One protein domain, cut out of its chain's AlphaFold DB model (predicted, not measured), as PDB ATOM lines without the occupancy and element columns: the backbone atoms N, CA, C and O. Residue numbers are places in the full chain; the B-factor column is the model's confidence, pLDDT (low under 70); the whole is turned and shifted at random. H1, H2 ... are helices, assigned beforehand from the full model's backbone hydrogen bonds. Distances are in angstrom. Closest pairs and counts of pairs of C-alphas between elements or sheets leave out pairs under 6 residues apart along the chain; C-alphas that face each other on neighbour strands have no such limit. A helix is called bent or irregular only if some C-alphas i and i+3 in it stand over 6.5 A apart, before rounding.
ATOM      1  N   THR A 118     193.723 265.265 275.135       92.94
ATOM      2  CA  THR A 118     194.161 266.520 274.515       92.94
ATOM      3  C   THR A 118     193.773 267.729 275.383       92.94
ATOM      4  O   THR A 118     192.829 267.651 276.177       92.94
ATOM      5  N   PRO A 119     194.453 268.884 275.245       89.88
ATOM      6  CA  PRO A 119     194.097 270.092 275.998       89.88
ATOM      7  C   PRO A 119     192.622 270.500 275.849       89.88
ATOM      8  O   PRO A 119     192.001 270.936 276.814       89.88
ATOM      9  N   VAL A 120     192.049 270.298 274.658       90.19
ATOM     10  CA  VAL A 120     190.644 270.609 274.355       90.19
ATOM     11  C   VAL A 120     189.693 269.658 275.087       90.19
ATOM     12  O   VAL A 120     188.728 270.100 275.703       90.19
ATOM     13  N   GLU A 121     189.984 268.358 275.099       91.25
ATOM     14  CA  GLU A 121     189.173 267.368 275.824       91.25
ATOM     15  C   GLU A 121     189.219 267.584 277.340       91.25
ATOM     16  O   GLU A 121     188.202 267.436 278.024       91.25
ATOM     17  N   ARG A 122     190.380 267.982 277.877       90.00
ATOM     18  CA  ARG A 122     190.507 268.354 279.295       90.00
ATOM     19  C   ARG A 122     189.642 269.563 279.625       90.00
ATOM     20  O   ARG A 122     188.917 269.526 280.615       90.00
ATOM     21  N   PHE A 123     189.677 270.590 278.776       90.69
ATOM     22  CA  PHE A 123     188.820 271.761 278.933       90.69
ATOM     23  C   PHE A 123     187.340 271.369 278.928       90.69
ATOM     24  O   PHE A 123     186.618 271.730 279.852       90.69
ATOM     25  N   HIS A 124     186.895 270.566 277.957       89.88
ATOM     26  CA  HIS A 124     185.507 270.102 277.920       89.88
ATOM     27  C   HIS A 124     185.127 269.312 279.172       89.88
ATOM     28  O   HIS A 124     184.080 269.577 279.747       89.88
ATOM     29  N   THR A 125     185.991 268.419 279.654       88.88
ATOM     30  CA  THR A 125     185.723 267.635 280.873       88.88
ATOM     31  C   THR A 125     185.474 268.522 282.098       88.88
ATOM     32  O   THR A 125     184.680 268.160 282.959       88.88
ATOM     33  N   MET A 126     186.143 269.675 282.182       87.12
ATOM     34  CA  MET A 126     186.006 270.609 283.306       87.12
ATOM     35  C   MET A 126     184.874 271.625 283.109       87.12
ATOM     36  O   MET A 126     184.270 272.063 284.081       87.12
ATOM     37  N   ALA A 127     184.609 272.031 281.865       90.94
ATOM     38  CA  ALA A 127     183.772 273.188 281.560       90.94
ATOM     39  C   ALA A 127     182.392 272.839 280.986       90.94
ATOM     40  O   ALA A 127     181.583 273.747 280.820       90.94
ATOM     41  N   ASN A 128     182.101 271.576 280.649       91.62
ATOM     42  CA  ASN A 128     180.857 271.232 279.949       91.62
ATOM     43  C   ASN A 128     179.603 271.613 280.747       91.62
ATOM     44  O   ASN A 128     178.706 272.255 280.203       91.62
ATOM     45  N   ASP A 129     179.583 271.300 282.042       94.31
ATOM     46  CA  ASP A 129     178.457 271.630 282.923       94.31
ATOM     47  C   ASP A 129     178.278 273.151 283.031       94.31
ATOM     48  O   ASP A 129     177.171 273.669 282.910       94.31
ATOM     49  N   MET A 130     179.387 273.888 283.154       95.12
ATOM     50  CA  MET A 130     179.385 275.353 283.179       95.12
ATOM     51  C   MET A 130     178.870 275.952 281.863       95.12
ATOM     52  O   MET A 130     178.122 276.927 281.888       95.12
ATOM     53  N   ILE A 131     179.242 275.380 280.713       96.62
ATOM     54  CA  ILE A 131     178.767 275.823 279.395       96.62
ATOM     55  C   ILE A 131     177.259 275.584 279.270       96.62
ATOM     56  O   ILE A 131     176.544 276.496 278.862       96.62
ATOM     57  N   SER A 132     176.771 274.403 279.657       96.69
ATOM     58  CA  SER A 132     175.335 274.076 279.662       96.69
ATOM     59  C   SER A 132     174.530 275.038 280.543       96.69
ATOM     60  O   SER A 132     173.525 275.615 280.109       96.69
ATOM     61  N   HIS A 133     175.018 275.292 281.762       97.62
ATOM     62  CA  HIS A 133     174.414 276.280 282.647       97.62
ATOM     63  C   HIS A 133     174.429 277.670 282.016       97.62
ATOM     64  O   HIS A 133     173.394 278.321 281.976       97.62
ATOM     65  N   THR A 134     175.552 278.095 281.436       97.69
ATOM     66  CA  THR A 134     175.659 279.406 280.784       97.69
ATOM     67  C   THR A 134     174.642 279.555 279.652       97.69
ATOM     68  O   THR A 134     173.963 280.569 279.600       97.69
ATOM     69  N   VAL A 135     174.451 278.547 278.793       98.19
ATOM     70  CA  VAL A 135     173.417 278.579 277.737       98.19
ATOM     71  C   VAL A 135     172.025 278.793 278.330       98.19
ATOM     72  O   VAL A 135     171.270 279.647 277.864       98.19
ATOM     73  N   THR A 136     171.693 278.025 279.367       97.88
ATOM     74  CA  THR A 136     170.385 278.096 280.033       97.88
ATOM     75  C   THR A 136     170.149 279.484 280.624       97.88
ATOM     76  O   THR A 136     169.101 280.091 280.408       97.88
ATOM     77  N   GLU A 137     171.145 280.002 281.333       97.81
ATOM     78  CA  GLU A 137     171.098 281.297 282.005       97.81
ATOM     79  C   GLU A 137     171.072 282.466 281.019       97.81
ATOM     80  O   GLU A 137     170.280 283.390 281.183       97.81
ATOM     81  N   THR A 138     171.876 282.413 279.957       97.75
ATOM     82  CA  THR A 138     171.916 283.451 278.923       97.75
ATOM     83  C   THR A 138     170.582 283.553 278.182       97.75
ATOM     84  O   THR A 138     170.073 284.656 278.001       97.75
ATOM     85  N   ASN A 139     169.968 282.424 277.814       96.94
ATOM     86  CA  ASN A 139     168.642 282.436 277.191       96.94
ATOM     87  C   ASN A 139     167.556 282.911 278.168       96.94
ATOM     88  O   ASN A 139     166.686 283.692 277.787       96.94
ATOM     89  N   ARG A 140     167.614 282.489 279.441       96.81
ATOM     90  CA  ARG A 140     166.675 282.972 280.466       96.81
ATOM     91  C   ARG A 140     166.786 284.483 280.657       96.81
ATOM     92  O   ARG A 140     165.765 285.156 280.752       96.81
ATOM     93  N   TYR A 141     168.005 285.007 280.682       97.56
ATOM     94  CA  TYR A 141     168.255 286.439 280.791       97.56
ATOM     95  C   TYR A 141     167.681 287.220 279.602       97.56
ATOM     96  O   TYR A 141     167.063 288.259 279.810       97.56
ATOM     97  N   ALA A 142     167.817 286.713 278.374       96.06
ATOM     98  CA  ALA A 142     167.231 287.352 277.193       96.06
ATOM     99  C   ALA A 142     165.702 287.466 277.297       96.06
ATOM    100  O   ALA A 142     165.148 288.548 277.116       96.06
ATOM    101  N   VAL A 143     165.032 286.390 277.730       92.75
ATOM    102  CA  VAL A 143     163.585 286.398 278.002       92.75
ATOM    103  C   VAL A 143     163.222 287.414 279.090       92.75
ATOM    104  O   VAL A 143     162.258 288.156 278.938       92.75
ATOM    105  N   GLN A 144     164.002 287.495 280.172       92.88
ATOM    106  CA  GLN A 144     163.802 288.498 281.230       92.88
ATOM    107  C   GLN A 144     163.997 289.937 280.734       92.88
ATOM    108  O   GLN A 144     163.429 290.867 281.303       92.88
ATOM    109  N   LYS A 145     164.796 290.126 279.681       92.81
ATOM    110  CA  LYS A 145     164.995 291.400 278.986       92.81
ATOM    111  C   LYS A 145     164.022 291.617 277.827       92.81
ATOM    112  O   LYS A 145     164.240 292.523 277.034       92.81
ATOM    113  N   ASN A 146     162.944 290.832 277.766       89.38
ATOM    114  CA  ASN A 146     161.910 290.912 276.737       89.38
ATOM    115  C   ASN A 146     162.439 290.692 275.303       89.38
ATOM    116  O   ASN A 146     161.777 291.046 274.330       89.38
ATOM    117  N   ASP A 147     163.618 290.076 275.151       91.62
ATOM    118  CA  ASP A 147     164.158 289.669 273.855       91.62
ATOM    119  C   ASP A 147     163.901 288.176 273.632       91.62
ATOM    120  O   ASP A 147     164.722 287.306 273.925       91.62
ATOM    121  N   HIS A 148     162.716 287.879 273.104       88.44
ATOM    122  CA  HIS A 148     162.312 286.518 272.742       88.44
ATOM    123  C   HIS A 148     162.891 286.051 271.399       88.44
ATOM    124  O   HIS A 148     162.760 284.876 271.050       88.44
ATOM    125  N   SER A 149     163.486 286.963 270.624       93.50
ATOM    126  CA  SER A 149     164.091 286.649 269.326       93.50
ATOM    127  C   SER A 149     165.499 286.080 269.485       93.50
ATOM    128  O   SER A 149     165.957 285.274 268.666       93.50
ATOM    129  N   PHE A 150     166.169 286.470 270.567       94.81
ATOM    130  CA  PHE A 150     167.493 286.002 270.902       94.81
ATOM    131  C   PHE A 150     167.466 284.571 271.443       94.81
ATOM    132  O   PHE A 150     166.737 284.222 272.369       94.81
ATOM    133  N   SER A 151     168.329 283.730 270.878       95.81
ATOM    134  CA  SER A 151     168.627 282.415 271.427       95.81
ATOM    135  C   SER A 151     170.057 282.017 271.095       95.81
ATOM    136  O   SER A 151     170.570 282.297 270.010       95.81
ATOM    137  N   VAL A 152     170.705 281.345 272.037       97.25
ATOM    138  CA  VAL A 152     172.046 280.783 271.876       97.25
ATOM    139  C   VAL A 152     172.037 279.307 272.228       97.25
ATOM    140  O   VAL A 152     171.287 278.851 273.093       97.25
ATOM    141  N   ASN A 153     172.894 278.544 271.560       97.38
ATOM    142  CA  ASN A 153     173.137 277.138 271.872       97.38
ATOM    143  C   ASN A 153     174.565 276.946 272.413       97.38
ATOM    144  O   ASN A 153     175.388 277.864 272.424       97.38
ATOM    145  N   GLU A 154     174.893 275.723 272.835       96.69
ATOM    146  CA  GLU A 154     176.233 275.409 273.343       96.69
ATOM    147  C   GLU A 154     177.354 275.704 272.344       96.69
ATOM    148  O   GLU A 154     178.455 276.072 272.756       96.69
ATOM    149  N   SER A 155     177.117 275.520 271.041       96.81
ATOM    150  CA  SER A 155     178.133 275.811 270.032       96.81
ATOM    151  C   SER A 155     178.458 277.297 269.997       96.81
ATOM    152  O   SER A 155     179.621 277.636 269.777       96.81
ATOM    153  N   ASP A 156     177.476 278.168 270.196       97.31
ATOM    154  CA  ASP A 156     177.679 279.614 270.160       97.31
ATOM    155  C   ASP A 156     178.434 280.090 271.401       97.31
ATOM    156  O   ASP A 156     179.410 280.828 271.269       97.31
ATOM    157  N   ILE A 157     178.109 279.551 272.580       97.19
ATOM    158  CA  ILE A 157     178.885 279.800 273.803       97.19
ATOM    159  C   ILE A 157     180.318 279.252 273.683       97.19
ATOM    160  O   ILE A 157     181.273 279.934 274.057       97.19
ATOM    161  N   LYS A 158     180.517 278.064 273.092       95.12
ATOM    162  CA  LYS A 158     181.862 277.511 272.828       95.12
ATOM    163  C   LYS A 158     182.671 278.409 271.882       95.12
ATOM    164  O   LYS A 158     183.849 278.649 272.145       95.12
ATOM    165  N   LYS A 159     182.056 278.940 270.816       95.75
ATOM    166  CA  LYS A 159     182.703 279.912 269.910       95.75
ATOM    167  C   LYS A 159     183.053 281.203 270.643       95.75
ATOM    168  O   LYS A 159     184.174 281.679 270.500       95.75
ATOM    169  N   PHE A 160     182.130 281.734 271.442       95.81
ATOM    170  CA  PHE A 160     182.350 282.937 272.243       95.81
ATOM    171  C   PHE A 160     183.554 282.775 273.185       95.81
ATOM    172  O   PHE A 160     184.469 283.595 273.157       95.81
ATOM    173  N   ILE A 161     183.631 281.668 273.929       94.38
ATOM    174  CA  ILE A 161     184.789 281.351 274.784       94.38
ATOM    175  C   ILE A 161     186.076 281.206 273.955       94.38
ATOM    176  O   ILE A 161     187.136 281.686 274.357       94.38
ATOM    177  N   GLY A 162     185.999 280.584 272.775       92.94
ATOM    178  CA  GLY A 162     187.131 280.486 271.851       92.94
ATOM    179  C   GLY A 162     187.662 281.853 271.406       92.94
ATOM    180  O   GLY A 162     188.878 282.055 271.379       92.94
ATOM    181  N   ILE A 163     186.767 282.807 271.125       92.38
ATOM    182  CA  ILE A 163     187.132 284.197 270.821       92.38
ATOM    183  C   ILE A 163     187.845 284.828 272.019       92.38
ATOM    184  O   ILE A 163     188.897 285.429 271.822       92.38
ATOM    185  N   LEU A 164     187.345 284.635 273.247       91.50
ATOM    186  CA  LEU A 164     187.982 285.161 274.463       91.50
ATOM    187  C   LEU A 164     189.404 284.623 274.662       91.50
ATOM    188  O   LEU A 164     190.317 285.383 274.992       91.50
ATOM    189  N   PHE A 165     189.622 283.325 274.431       90.81
ATOM    190  CA  PHE A 165     190.967 282.753 274.479       90.81
ATOM    191  C   PHE A 165     191.869 283.334 273.394       90.81
ATOM    192  O   PHE A 165     193.018 283.674 273.673       90.81
ATOM    193  N   TYR A 166     191.354 283.499 272.178       87.44
ATOM    194  CA  TYR A 166     192.123 284.070 271.078       87.44
ATOM    195  C   TYR A 166     192.487 285.545 271.319       87.44
ATOM    196  O   TYR A 166     193.629 285.945 271.070       87.44
ATOM    197  N   SER A 167     191.550 286.338 271.849       86.00
ATOM    198  CA  SER A 167     191.772 287.745 272.198       86.00
ATOM    199  C   SER A 167     192.679 287.910 273.413       86.00
ATOM    200  O   SER A 167     193.428 288.873 273.481       86.00
ATOM    201  N   GLY A 168     192.634 286.979 274.370       82.19
ATOM    202  CA  GLY A 168     193.535 286.975 275.524       82.19
ATOM    203  C   GLY A 168     194.952 286.500 275.187       82.19
ATOM    204  O   GLY A 168     195.900 286.864 275.876       82.19
ATOM    205  N   TYR A 169     195.106 285.703 274.126       80.75
ATOM    206  CA  TYR A 169     196.405 285.211 273.669       80.75
ATOM    207  C   TYR A 169     197.225 286.299 272.962       80.75
ATOM    208  O   TYR A 169     198.438 286.389 273.152       80.75
ATOM    209  N   HIS A 170     196.568 287.144 272.166       72.38
ATOM    210  CA  HIS A 170     197.216 288.265 271.496       72.38
ATOM    211  C   HIS A 170     197.083 289.527 272.344       72.38
ATOM    212  O   HIS A 170     195.999 290.084 272.481       72.38
ATOM    213  N   ILE A 171     198.201 290.025 272.877       68.88
ATOM    214  CA  ILE A 171     198.235 291.331 273.540       68.88
ATOM    215  C   ILE A 171     198.104 292.401 272.450       68.88
ATOM    216  O   ILE A 171     199.098 292.866 271.893       68.88
ATOM    217  N   LEU A 172     196.871 292.764 272.106       66.69
ATOM    218  CA  LEU A 172     196.619 293.953 271.303       66.69
ATOM    219  C   LEU A 172     196.879 295.200 272.166       66.69
ATOM    220  O   LEU A 172     196.619 295.173 273.376       66.69
ATOM    221  N   PRO A 173     197.397 296.300 271.584       63.25
ATOM    222  CA  PRO A 173     197.470 297.572 272.287       63.25
ATOM    223  C   PRO A 173     196.069 297.940 272.770       63.25
ATOM    224  O   PRO A 173     195.088 297.788 272.040       63.25
ATOM    225  N   ARG A 174     195.964 298.383 274.025       69.56
ATOM    226  CA  ARG A 174     194.685 298.845 274.574       69.56
ATOM    227  C   ARG A 174     194.162 299.967 273.688       69.56
ATOM    228  O   ARG A 174     194.958 300.788 273.258       69.56
ATOM    229  N   GLU A 175     192.849 300.045 273.493       62.34
ATOM    230  CA  GLU A 175     192.200 301.091 272.685       62.34
ATOM    231  C   GLU A 175     192.713 302.502 273.022       62.34
ATOM    232  O   GLU A 175     192.997 303.278 272.128       62.34
ATOM    233  N   LYS A 176     193.002 302.777 274.304       64.25
ATOM    234  CA  LYS A 176     193.622 304.029 274.790       64.25
ATOM    235  C   LYS A 176     195.034 304.340 274.254       64.25
ATOM    236  O   LYS A 176     195.612 305.350 274.648       64.25
ATOM    237  N   MET A 177     195.646 303.444 273.484       61.50
ATOM    238  CA  MET A 177     196.956 303.627 272.846       61.50
ATOM    239  C   MET A 177     196.844 304.072 271.378       61.50
ATOM    240  O   MET A 177     197.883 304.278 270.749       61.50
ATOM    241  N   TYR A 178     195.623 304.213 270.856       56.94
ATOM    242  CA  TYR A 178     195.293 304.772 269.545       56.94
ATOM    243  C   TYR A 178     194.424 306.023 269.706       56.94
ATOM    244  O   TYR A 178     194.467 306.859 268.778       56.94
TER     245      TYR A 178
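This is residues 118 to 178 of the 178 residues of a protein of Araneus ventricosus (UniProt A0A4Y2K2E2). One long bent helix, H1, and a second helix, H2, make a loose, flat frame: H2 meets the longer arm of H1, H1b, with its first residues and then runs away from it, like the stem of a lopsided T. Residues 118 to 123 at one end and residues 162 to 178 at the other stick out from the body. The printed part has 61 residues, with two named helices in the order H1, H2, no named strand, and the class all helix. It is loose, with a radius of gyration of the C-alphas of 15.0 A, and spans 38 by 36 by 13 A.

H1, residues 119 to 144, was assigned as one helix by its hydrogen bonds but is bent: C-alphas 126 and 129 are 7.6 A apart. Its arms, H1a, residues 119 to 126, and H1b, residues 129 to 144, stand at a steep tilt of 67 degrees. H2, residues 154 to 169, touches H1b; the closest C-alphas, those of Val 135 and Glu 154, are 6.1 A apart. H1b touches H2 with residues 131 to 135 alone, and H2 touches H1b with residues 154 to 158 alone. The lines of H1b and H2 are about perpendicular, at 74 degrees. H1a and H2 are apart. In H1a, H1b and H2 every O i to N i+4 pair is within hydrogen-bond range.

H1b measures 22.4 A from first to last C-alpha, H2 also 22.4 A, and H1a 10.9 A. C-alpha 119, where H1a begins, is at (194.097, 270.092, 275.998). C-alpha 144, where H1b ends, is at (163.802, 288.498, 281.230), and C-alpha 169, where H2 ends, is at (196.405, 285.211, 273.669).

The C-alphas farthest apart, those of Thr 118 and Asn 146, are 40.5 A from each other. The printed part has no cut, and the link from H1 to H2, 9 residues, is short. Confidence is low, with pLDDT under 70, at residues 171 to 178; residue 178 is the chain's last.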